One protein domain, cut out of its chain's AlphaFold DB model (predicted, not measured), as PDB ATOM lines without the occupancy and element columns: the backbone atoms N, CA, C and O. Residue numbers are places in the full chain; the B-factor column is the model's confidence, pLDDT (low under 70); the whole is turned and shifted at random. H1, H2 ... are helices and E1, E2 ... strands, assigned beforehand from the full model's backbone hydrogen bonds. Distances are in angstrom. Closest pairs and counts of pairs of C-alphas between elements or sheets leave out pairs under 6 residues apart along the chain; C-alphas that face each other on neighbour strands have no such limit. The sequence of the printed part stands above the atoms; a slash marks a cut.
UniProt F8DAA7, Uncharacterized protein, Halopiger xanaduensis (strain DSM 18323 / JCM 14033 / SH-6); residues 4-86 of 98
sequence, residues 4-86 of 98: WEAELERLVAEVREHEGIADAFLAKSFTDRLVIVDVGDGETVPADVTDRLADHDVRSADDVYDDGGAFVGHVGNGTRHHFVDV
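AT A GLANCE: This is residues 4 to 86 of the 98 residues of an uncharacterized protein of Halopiger xanaduensis (strain DSM 18323 / JCM 14033 / SH-6) (UniProt F8DAA7). A strongly twisted antiparallel sheet of five strands has two helices, H1 and H2, side by side over one face, running opposite ways. E2 and E5 are its long inner strands; E1 is beside E2, while the short E3 and E4 pair with different parts of E5, and the short H3 is on the opposite face, beside the strands. The printed part has 83 residues, with three named helices and five named strands in the order H1 E1 E2 H2 E3 H3 E4 E5, and its class is mixed, helices and strands. The whole is compact, with a radius of gyration of the C-alphas of 11.8 A and spans of 31 by 30 by 20 A.

HOW THE PARTS SIT: In the branched sheet, E5, residues 78 to 85, has three antiparallel neighbours. E2, residues 33 to 40, is on one side of it, with N 37 and O 81 within hydrogen-bond range at 3.0 A. E3, residues 58 to 60, and E4, residues 72 to 75, are on the other side; N 59 and O 84 are 2.9 A apart, and N 73 and O 80 are 2.9 A apart. E4 and E5 form a hairpin. E1, residues 23 to 28, is an edge strand and forms a hairpin with E2, with N 27 and O 34 at 2.8 A. H1, residues 4 to 16, is on the sheet at a height of 9.0 A and lies over E2, along the strands at 0 degrees on the local plane; E1 is only just not under it, with 2 of its 13 C-alphas. The closest C-alphas of H1 and E1 are those of Arg 16 and Ala 24, 5.1 A apart. H2, residues 47 to 55, is on the same face at a height of 9.1 A. H1 and H2 are close but not clearly touching, at a shallow tilt of 5 degrees, opposite ways; their closest C-alphas, of Val 15 and Val 49, are 6.5 A apart. H3, residues 61 to 65, is on the opposite face, over none of the strands; its closest C-alpha to E5 is that of Ala 61, 4.9 A from that of Phe 83. In H1, H2 and H3 every O i to N i+4 pair is within hydrogen-bond range.

IN THESE COORDINATES: E2 is 23.4 A long from first to last C-alpha, E5 22.5 A, H1 18.3 A, E1 16.3 A and H2 12.2 A. H1 begins at C-alpha 4, (109.531, 147.491, 136.793), and E5 ends at C-alpha 85, (113.204, 138.107, 135.685).

THE WHOLE: The two C-alphas farthest apart, of Trp 4 and Asn 77, are 31.9 A apart. The printed part has no cut, and no link is long. The mean pLDDT of the printed part is 90.0, with residues 66 to 70 under 70.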
ATOM      1  N   TRP A   4     109.250 148.804 137.369       89.75
ATOM      2  CA  TRP A   4     109.531 147.491 136.793       89.75
ATOM      3  C   TRP A   4     108.486 146.420 137.129       89.75
ATOM      4  O   TRP A   4     108.061 145.659 136.268       89.75
ATOM      5  N   GLU A   5     108.017 146.363 138.378       88.44
ATOM      6  CA  GLU A   5     106.973 145.407 138.768       88.44
ATOM      7  C   GLU A   5     105.667 145.665 138.006       88.44
ATOM      8  O   GLU A   5     105.041 144.726 137.525       88.44
ATOM      9  N   ALA A   6     105.299 146.937 137.829       92.62
ATOM     10  CA  ALA A   6     104.128 147.310 137.040       92.62
ATOM     11  C   ALA A   6     104.300 147.002 135.541       92.62
ATOM     12  O   ALA A   6     103.317 146.737 134.850       92.62
ATOM     13  N   GLU A   7     105.527 147.050 135.023       94.31
ATOM     14  CA  GLU A   7     105.843 146.640 133.654       94.31
ATOM     15  C   GLU A   7     105.694 145.126 133.472       94.31
ATOM     16  O   GLU A   7     104.998 144.692 132.556       94.31
ATOM     17  N   LEU A   8     106.230 144.330 134.400       94.31
ATOM     18  CA  LEU A   8     106.065 142.876 134.400       94.31
ATOM     19  C   LEU A   8     104.600 142.446 134.524       94.31
ATOM     20  O   LEU A   8     104.174 141.510 133.853       94.31
ATOM     21  N   GLU A   9     103.805 143.129 135.350       94.94
ATOM     22  CA  GLU A   9     102.364 142.866 135.447       94.94
ATOM     23  C   GLU A   9     101.644 143.097 134.111       94.94
ATOM     24  O   GLU A   9     100.776 142.305 133.736       94.94
ATOM     25  N   ARG A  10     102.017 144.148 133.367       96.62
ATOM     26  CA  ARG A  10     101.472 144.403 132.023       96.62
ATOM     27  C   ARG A  10     101.923 143.342 131.031       96.62
ATOM     28  O   ARG A  10     101.080 142.811 130.319       96.62
ATOM     29  N   LEU A  11     103.210 142.997 131.034       96.94
ATOM     30  CA  LEU A  11     103.759 141.949 130.175       96.94
ATOM     31  C   LEU A  11     103.021 140.622 130.384       96.94
ATOM     32  O   LEU A  11     102.602 139.983 129.426       96.94
ATOM     33  N   VAL A  12     102.794 140.224 131.637       97.44
ATOM     34  CA  VAL A  12     102.040 139.008 131.969       97.44
ATOM     35  C   VAL A  12     100.594 139.071 131.477       97.44
ATOM     36  O   VAL A  12     100.086 138.075 130.962       97.44
ATOM     37  N   ALA A  13      99.928 140.220 131.619       97.56
ATOM     38  CA  ALA A  13      98.572 140.394 131.108       97.56
ATOM     39  C   ALA A  13      98.518 140.237 129.580       97.56
ATOM     40  O   ALA A  13      97.637 139.550 129.075       97.56
ATOM     41  N   GLU A  14      99.494 140.792 128.862       96.62
ATOM     42  CA  GLU A  14      99.609 140.655 127.407       96.62
ATOM     43  C   GLU A  14      99.907 139.211 126.982       96.62
ATOM     44  O   GLU A  14      99.298 138.707 126.041       96.62
ATOM     45  N   VAL A  15     100.807 138.517 127.689       97.31
ATOM     46  CA  VAL A  15     101.113 137.101 127.426       97.31
ATOM     47  C   VAL A  15      99.873 136.230 127.620       97.31
ATOM     48  O   VAL A  15      99.605 135.359 126.797       97.31
ATOM     49  N   ARG A  16      99.074 136.487 128.663       96.62
ATOM     50  CA  ARG A  16      97.824 135.758 128.925       96.62
ATOM     51  C   ARG A  16      96.789 135.918 127.800       96.62
ATOM     52  O   ARG A  16      95.947 135.043 127.631       96.62
ATOM     53  N   GLU A  17      96.828 137.013 127.044       96.75
ATOM     54  CA  GLU A  17      95.920 137.255 125.912       96.75
ATOM     55  C   GLU A  17      96.368 136.567 124.608       96.75
ATOM     56  O   GLU A  17      95.619 136.559 123.629       96.75
ATOM     57  N   HIS A  18      97.570 135.982 124.575       96.56
ATOM     58  CA  HIS A  18      98.127 135.364 123.376       96.56
ATOM     59  C   HIS A  18      97.497 133.991 123.074       96.56
ATOM     60  O   HIS A  18      97.324 133.146 123.952       96.56
ATOM     61  N   GLU A  19      97.216 133.724 121.795       93.38
ATOM     62  CA  GLU A  19      96.739 132.413 121.341       93.38
ATOM     63  C   GLU A  19      97.797 131.326 121.608       93.38
ATOM     64  O   GLU A  19      98.968 131.489 121.271       93.38
ATOM     65  N   GLY A  20      97.402 130.218 122.235       92.75
ATOM     66  CA  GLY A  20      98.326 129.153 122.650       92.75
ATOM     67  C   GLY A  20      98.854 129.293 124.081       92.75
ATOM     68  O   GLY A  20      99.555 128.402 124.553       92.75
ATOM     69  N   ILE A  21      98.485 130.360 124.797       95.88
ATOM     70  CA  ILE A  21      98.704 130.472 126.241       95.88
ATOM     71  C   ILE A  21      97.419 130.091 126.978       95.88
ATOM     72  O   ILE A  21      96.345 130.626 126.708       95.88
ATOM     73  N   ALA A  22      97.528 129.146 127.910       95.06
ATOM     74  CA  ALA A  22      96.429 128.748 128.781       95.06
ATOM     75  C   ALA A  22      96.318 129.681 129.997       95.06
ATOM     76  O   ALA A  22      95.212 130.064 130.380       95.06
ATOM     77  N   ASP A  23      97.454 130.054 130.594       95.69
ATOM     78  CA  ASP A  23      97.527 131.059 131.655       95.69
ATOM     79  C   ASP A  23      98.936 131.673 131.748       95.69
ATOM     80  O   ASP A  23      99.920 131.069 131.326       95.69
ATOM     81  N   ALA A  24      99.045 132.863 132.338       97.00
ATOM     82  CA  ALA A  24     100.319 133.460 132.719       97.00
ATOM     83  C   ALA A  24     100.185 134.282 134.003       97.00
ATOM     84  O   ALA A  24      99.202 135.004 134.198       97.00
ATOM     85  N   PHE A  25     101.169 134.189 134.899       96.38
ATOM     86  CA  PHE A  25     101.157 134.923 136.167       96.38
ATOM     87  C   PHE A  25     102.556 135.139 136.749       96.38
ATOM     88  O   PHE A  25     103.499 134.405 136.460       96.38
ATOM     89  N   LEU A  26     102.679 136.146 137.619       95.00
ATOM     90  CA  LEU A  26     103.890 136.362 138.407       95.00
ATOM     91  C   LEU A  26     103.934 135.415 139.605       95.00
ATOM     92  O   LEU A  26     102.957 135.251 140.337       95.00
ATOM     93  N   ALA A  27     105.106 134.845 139.840       92.62
ATOM     94  CA  ALA A  27     105.432 134.077 141.026       92.62
ATOM     95  C   ALA A  27     106.769 134.553 141.604       92.62
ATOM     96  O   ALA A  27     107.422 135.467 141.097       92.62
ATOM     97  N   LYS A  28     107.186 133.935 142.705       87.25
ATOM     98  CA  LYS A  28     108.509 134.155 143.283       87.25
ATOM     99  C   LYS A  28     109.121 132.829 143.697       87.25
ATOM    100  O   LYS A  28     108.420 131.963 144.221       87.25
ATOM    101  N   SER A  29     110.417 132.695 143.470       84.50
ATOM    102  CA  SER A  29     111.245 131.684 144.108       84.50
ATOM    103  C   SER A  29     111.783 132.229 145.440       84.50
ATOM    104  O   SER A  29     111.327 133.258 145.950       84.50
ATOM    105  N   PHE A  30     112.740 131.517 146.030       79.75
ATOM    106  CA  PHE A  30     113.432 131.963 147.237       79.75
ATOM    107  C   PHE A  30     114.330 133.189 146.994       79.75
ATOM    108  O   PHE A  30     114.549 133.987 147.906       79.75
ATOM    109  N   THR A  31     114.856 133.324 145.778       83.00
ATOM    110  CA  THR A  31     115.857 134.335 145.413       83.00
ATOM    111  C   THR A  31     115.377 135.304 144.350       83.00
ATOM    112  O   THR A  31     115.880 136.424 144.299       83.00
ATOM    113  N   ASP A  32     114.410 134.898 143.528       88.88
ATOM    114  CA  ASP A  32     114.103 135.559 142.265       88.88
ATOM    115  C   ASP A  32     112.599 135.721 142.053       88.88
ATOM    116  O   ASP A  32     111.768 134.999 142.615       88.88
ATOM    117  N   ARG A  33     112.251 136.667 141.186       91.81
ATOM    118  CA  ARG A  33     110.908 136.803 140.636       91.81
ATOM    119  C   ARG A  33     110.785 135.951 139.382       91.81
ATOM    120  O   ARG A  33     111.702 135.889 138.567       91.81
ATOM    121  N   LEU A  34     109.639 135.292 139.252       92.94
ATOM    122  CA  LEU A  34     109.354 134.393 138.146       92.94
ATOM    123  C   LEU A  34     108.139 134.870 137.357       92.94
ATOM    124  O   LEU A  34     107.163 135.352 137.936       92.94
ATOM    125  N   VAL A  35     108.175 134.648 136.050       95.75
ATOM    126  CA  VAL A  35     107.001 134.642 135.180       95.75
ATOM    127  C   VAL A  35     106.677 133.184 134.877       95.75
ATOM    128  O   VAL A  35     107.530 132.432 134.410       95.75
ATOM    129  N   ILE A  36     105.454 132.770 135.184       95.88
ATOM    130  CA  ILE A  36     104.962 131.421 134.918       95.88
ATOM    131  C   ILE A  36     104.056 131.480 133.701       95.88
ATOM    132  O   ILE A  36     103.165 132.329 133.652       95.88
ATOM    133  N   VAL A  37     104.282 130.577 132.751       96.50
ATOM    134  CA  VAL A  37     103.477 130.444 131.538       96.50
ATOM    135  C   VAL A  37     102.970 129.013 131.447       96.50
ATOM    136  O   VAL A  37     103.762 128.075 131.373       96.50
ATOM    137  N   ASP A  38     101.654 128.857 131.445       95.69
ATOM    138  CA  ASP A  38     100.985 127.579 131.244       95.69
ATOM    139  C   ASP A  38     100.488 127.499 129.793       95.69
ATOM    140  O   ASP A  38      99.840 128.421 129.293       95.69
ATOM    141  N   VAL A  39     100.770 126.386 129.122       94.94
ATOM    142  CA  VAL A  39     100.315 126.058 127.758       94.94
ATOM    143  C   VAL A  39      99.580 124.715 127.745       94.94
ATOM    144  O   VAL A  39      99.447 124.058 128.785       94.94
ATOM    145  N   GLY A  40      99.080 124.294 126.578       90.88
ATOM    146  CA  GLY A  40      98.466 122.976 126.410       90.88
ATOM    147  C   GLY A  40      99.390 121.817 126.816       90.88
ATOM    148  O   GLY A  40     100.616 121.948 126.890       90.88
ATOM    149  N   ASP A  41      98.809 120.657 127.120       86.62
ATOM    150  CA  ASP A  41      99.593 119.473 127.486       86.62
ATOM    151  C   ASP A  41     100.512 119.026 126.341       86.62
ATOM    152  O   ASP A  41     100.064 118.814 125.214       86.62
ATOM    153  N   GLY A  42     101.805 118.887 126.635       78.50
ATOM    154  CA  GLY A  42     102.836 118.553 125.651       78.50
ATOM    155  C   GLY A  42     103.151 119.665 124.644       78.50
ATOM    156  O   GLY A  42     103.976 119.447 123.755       78.50
ATOM    157  N   GLU A  43     102.523 120.835 124.765       87.69
ATOM    158  CA  GLU A  43     102.835 122.005 123.949       87.69
ATOM    159  C   GLU A  43     104.029 122.777 124.517       87.69
ATOM    160  O   GLU A  43     104.429 122.619 125.670       87.69
ATOM    161  N   THR A  44     104.612 123.622 123.675       90.81
ATOM    162  CA  THR A  44     105.693 124.540 124.035       90.81
ATOM    163  C   THR A  44     105.192 125.973 123.970       90.81
ATOM    164  O   THR A  44     104.325 126.285 123.155       90.81
ATOM    165  N   VAL A  45     105.796 126.865 124.756       93.31
ATOM    166  CA  VAL A  45     105.522 128.307 124.667       93.31
ATOM    167  C   VAL A  45     105.754 128.804 123.231       93.31
ATOM    168  O   VAL A  45     106.803 128.496 122.654       93.31
ATOM    169  N   PRO A  46     104.806 129.554 122.632       95.19
ATOM    170  CA  PRO A  46     104.987 130.134 121.306       95.19
ATOM    171  C   PRO A  46     106.271 130.970 121.211       95.19
ATOM    172  O   PRO A  46     106.655 131.655 122.163       95.19
ATOM    173  N   ALA A  47     106.929 130.939 120.050       93.75
ATOM    174  CA  ALA A  47     108.190 131.654 119.841       93.75
ATOM    175  C   ALA A  47     108.030 133.166 120.053       93.75
ATOM    176  O   ALA A  47     108.803 133.745 120.803       93.75
ATOM    177  N   ASP A  48     106.962 133.770 119.522       95.12
ATOM    178  CA  ASP A  48     106.686 135.205 119.683       95.12
ATOM    179  C   ASP A  48     106.512 135.616 121.160       95.12
ATOM    180  O   ASP A  48     106.914 136.707 121.563       95.12
ATOM    181  N   VAL A  49     105.947 134.732 121.993       96.38
ATOM    182  CA  VAL A  49     105.844 134.949 123.448       96.38
ATOM    183  C   VAL A  49     107.223 134.859 124.093       96.38
ATOM    184  O   VAL A  49     107.563 135.691 124.930       96.38
ATOM    185  N   THR A  50     108.026 133.872 123.695       95.31
ATOM    186  CA  THR A  50     109.386 133.681 124.215       95.31
ATOM    187  C   THR A  50     110.288 134.864 123.859       95.31
ATOM    188  O   THR A  50     110.981 135.378 124.734       95.31
ATOM    189  N   ASP A  51     110.232 135.339 122.617       95.38
ATOM    190  CA  ASP A  51     110.981 136.502 122.137       95.38
ATOM    191  C   ASP A  51     110.554 137.771 122.883       95.38
ATOM    192  O   ASP A  51     111.399 138.537 123.340       95.38
ATOM    193  N   ARG A  52     109.249 137.955 123.114       96.12
ATOM    194  CA  ARG A  52     108.747 139.096 123.889       96.12
ATOM    195  C   ARG A  52     109.204 139.058 125.342       96.12
ATOM    196  O   ARG A  52     109.644 140.075 125.863       96.12
ATOM    197  N   LEU A  53     109.123 137.907 126.011       96.31
ATOM    198  CA  LEU A  53     109.703 137.752 127.350       96.31
ATOM    199  C   LEU A  53     111.201 138.087 127.309       96.31
ATOM    200  O   LEU A  53     111.705 138.790 128.189       96.31
ATOM    201  N   ALA A  54     111.893 137.663 126.248       94.62
ATOM    202  CA  ALA A  54     113.308 137.923 126.099       94.62
ATOM    203  C   ALA A  54     113.642 139.424 125.936       94.62
ATOM    204  O   ALA A  54     114.604 139.922 126.531       94.62
ATOM    205  N   ASP A  55     112.834 140.174 125.198       96.19
ATOM    206  CA  ASP A  55     112.997 141.623 125.041       96.19
ATOM    207  C   ASP A  55     112.824 142.396 126.363       96.19
ATOM    208  O   ASP A  55     113.354 143.496 126.507       96.19
ATOM    209  N   HIS A  56     112.143 141.800 127.346       95.31
ATOM    210  CA  HIS A  56     111.942 142.342 128.694       95.31
ATOM    211  C   HIS A  56     112.849 141.688 129.749       95.31
ATOM    212  O   HIS A  56     112.480 141.614 130.916       95.31
ATOM    213  N   ASP A  57     114.014 141.157 129.364       94.56
ATOM    214  CA  ASP A  57     114.957 140.537 130.313       94.56
ATOM    215  C   ASP A  57     114.321 139.426 131.187       94.56
ATOM    216  O   ASP A  57     114.771 139.109 132.289       94.56
ATOM    217  N   VAL A  58     113.287 138.763 130.661       95.00
ATOM    218  CA  VAL A  58     112.700 137.555 131.237       95.00
ATOM    219  C   VAL A  58     113.200 136.359 130.423       95.00
ATOM    220  O   VAL A  58     113.042 136.301 129.206       95.00
ATOM    221  N   ARG A  59     113.900 135.419 131.062       93.75
ATOM    222  CA  ARG A  59     114.586 134.291 130.389       93.75
ATOM    223  C   ARG A  59     114.103 132.953 130.921       93.75
ATOM    224  O   ARG A  59     113.667 132.888 132.063       93.75
ATOM    225  N   SER A  60     114.191 131.888 130.121       91.44
ATOM    226  CA  SER A  60     113.849 130.546 130.607       91.44
ATOM    227  C   SER A  60     114.677 130.209 131.846       91.44
ATOM    228  O   SER A  60     115.879 130.473 131.893       91.44
ATOM    229  N   ALA A  61     114.040 129.626 132.859       87.81
ATOM    230  CA  ALA A  61     114.738 129.206 134.066       87.81
ATOM    231  C   ALA A  61     115.812 128.142 133.772       87.81
ATOM    232  O   ALA A  61     116.859 128.159 134.419       87.81
ATOM    233  N   ASP A  62     115.601 127.292 132.759       86.25
ATOM    234  CA  ASP A  62     116.608 126.328 132.294       86.25
ATOM    235  C   ASP A  62     117.893 127.037 131.821       86.25
ATOM    236  O   ASP A  62     118.992 126.643 132.212       86.25
ATOM    237  N   ASP A  63     117.766 128.141 131.072       85.00
ATOM    238  CA  ASP A  63     118.909 128.920 130.567       85.00
ATOM    239  C   ASP A  63     119.644 129.688 131.680       85.00
ATOM    240  O   ASP A  63     120.831 129.996 131.562       85.00
ATOM    241  N   VAL A  64     118.936 130.050 132.755       85.75
ATOM    242  CA  VAL A  64     119.462 130.915 133.825       85.75
ATOM    243  C   VAL A  64     120.117 130.123 134.955       85.75
ATOM    244  O   VAL A  64     121.088 130.609 135.554       85.75
ATOM    245  N   TYR A  65     119.578 128.948 135.290       81.81
ATOM    246  CA  TYR A  65     120.043 128.163 136.432       81.81
ATOM    247  C   TYR A  65     121.024 127.043 136.065       81.81
ATOM    248  O   TYR A  65     121.781 126.662 136.951       81.81
ATOM    249  N   ASP A  66     121.054 126.548 134.816       69.25
ATOM    250  CA  ASP A  66     121.960 125.474 134.341       69.25
ATOM    251  C   ASP A  66     122.101 124.289 135.333       69.25
ATOM    252  O   ASP A  66     123.163 123.693 135.499       69.25
ATOM    253  N   ASP A  67     121.021 123.975 136.063       65.31
ATOM    254  CA  ASP A  67     121.046 123.062 137.221       65.31
ATOM    255  C   ASP A  67     120.518 121.655 136.873       65.31
ATOM    256  O   ASP A  67     120.293 120.806 137.732       65.31
ATOM    257  N   GLY A  68     120.248 121.387 135.591       54.81
ATOM    258  CA  GLY A  68     119.735 120.093 135.116       54.81
ATOM    259  C   GLY A  68     118.349 119.694 135.652       54.81
ATOM    260  O   GLY A  68     117.884 118.586 135.377       54.81
ATOM    261  N   GLY A  69     117.681 120.568 136.411       57.53
ATOM    262  CA  GLY A  69     116.286 120.426 136.814       57.53
ATOM    263  C   GLY A  69     115.358 120.881 135.694       57.53
ATOM    264  O   GLY A  69     115.588 121.925 135.102       57.53
ATOM    265  N   ALA A  70     114.301 120.117 135.411       61.75
ATOM    266  CA  ALA A  70     113.297 120.534 134.440       61.75
ATOM    267  C   ALA A  70     112.443 121.660 135.041       61.75
ATOM    268  O   ALA A  70     111.630 121.419 135.937       61.75
ATOM    269  N   PHE A  71     112.605 122.880 134.531       76.31
ATOM    270  CA  PHE A  71     111.730 124.015 134.861       76.31
ATOM    271  C   PHE A  71     110.469 124.071 133.985       76.31
ATOM    272  O   PHE A  71     109.723 125.054 133.980       76.31
ATOM    273  N   VAL A  72     110.227 122.960 133.290       81.56
ATOM    274  CA  VAL A  72     109.018 122.628 132.558       81.56
ATOM    275  C   VAL A  72     108.371 121.417 133.221       81.56
ATOM    276  O   VAL A  72     109.022 120.388 133.415       81.56
ATOM    277  N   GLY A  73     107.095 121.515 133.580       82.00
ATOM    278  CA  GLY A  73     106.396 120.448 134.293       82.00
ATOM    279  C   GLY A  73     104.910 120.395 133.983       82.00
ATOM    280  O   GLY A  73     104.300 121.387 133.609       82.00
ATOM    281  N   HIS A  74     104.305 119.225 134.150       84.88
ATOM    282  CA  HIS A  74     102.875 119.055 133.918       84.88
ATOM    283  C   HIS A  74     102.054 119.631 135.085       84.88
ATOM    284  O   HIS A  74     102.340 119.350 136.254       84.88
ATOM    285  N   VAL A  75     101.015 120.409 134.778       82.06
ATOM    286  CA  VAL A  75     100.061 120.957 135.749       82.06
ATOM    287  C   VAL A  75      98.627 120.712 135.279       82.06
ATOM    288  O   VAL A  75      98.151 121.291 134.307       82.06
ATOM    289  N   GLY A  76      97.899 119.837 135.974       85.19
ATOM    290  CA  GLY A  76      96.531 119.489 135.581       85.19
ATOM    291  C   GLY A  76      96.486 118.790 134.220       85.19
ATOM    292  O   GLY A  76      96.821 117.620 134.161       85.19
ATOM    293  N   ASN A  77      96.053 119.502 133.173       84.50
ATOM    294  CA  ASN A  77      96.055 119.054 131.771       84.50
ATOM    295  C   ASN A  77      96.882 120.016 130.887       84.50
ATOM    296  O   ASN A  77      96.519 120.266 129.739       84.50
ATOM    297  N   GLY A  78      97.910 120.646 131.448       90.81
ATOM    298  CA  GLY A  78      98.733 121.637 130.763       90.81
ATOM    299  C   GLY A  78     100.208 121.481 131.098       90.81
ATOM    300  O   GLY A  78     100.585 120.729 132.000       90.81
ATOM    301  N   THR A  79     101.037 122.226 130.379       92.81
ATOM    302  CA  THR A  79     102.483 122.274 130.590       92.81
ATOM    303  C   THR A  79     102.855 123.642 131.136       92.81
ATOM    304  O   THR A  79     102.541 124.664 130.537       92.81
ATOM    305  N   ARG A  80     103.512 123.666 132.289       94.81
ATOM    306  CA  ARG A  80     103.979 124.869 132.967       94.81
ATOM    307  C   ARG A  80     105.442 125.107 132.657       94.81
ATOM    308  O   ARG A  80     106.255 124.228 132.915       94.81
ATOM    309  N   HIS A  81     105.762 126.307 132.201       94.31
ATOM    310  CA  HIS A  81     107.112 126.786 131.934       94.31
ATOM    311  C   HIS A  81     107.460 127.923 132.892       94.31
ATOM    312  O   HIS A  81     106.652 128.832 133.113       94.31
ATOM    313  N   HIS A  82     108.656 127.876 133.477       94.38
ATOM    314  CA  HIS A  82     109.136 128.929 134.366       94.38
ATOM    315  C   HIS A  82     110.150 129.822 133.658       94.38
ATOM    316  O   HIS A  82     111.112 129.344 133.056       94.38
ATOM    317  N   PHE A  83     109.974 131.126 133.824       95.06
ATOM    318  CA  PHE A  83     110.905 132.142 133.371       95.06
ATOM    319  C   PHE A  83     111.340 133.013 134.547       95.06
ATOM    320  O   PHE A  83     110.575 133.233 135.485       95.06
ATOM    321  N   VAL A  84     112.569 133.505 134.498       94.06
ATOM    322  CA  VAL A  84     113.212 134.317 135.529       94.06
ATOM    323  C   VAL A  84     113.316 135.748 135.030       94.06
ATOM    324  O   VAL A  84     113.835 135.980 133.940       94.06
ATOM    325  N   ASP A  85     112.862 136.695 135.846       93.75
ATOM    326  CA  ASP A  85     113.204 138.107 135.685       93.75
ATOM    327  C   ASP A  85     114.685 138.294 136.042       93.75
ATOM    328  O   ASP A  85     115.063 138.236 137.216       93.75
ATOM    329  N   VAL A  86     115.543 138.467 135.029       91.94
ATOM    330  CA  VAL A  86     116.987 138.593 135.265       91.94
ATOM    331  C   VAL A  86     117.378 139.980 135.766       91.94
ATOM    332  O   VAL A  86     118.456 140.123 136.346       91.94
TER     333      VAL A  86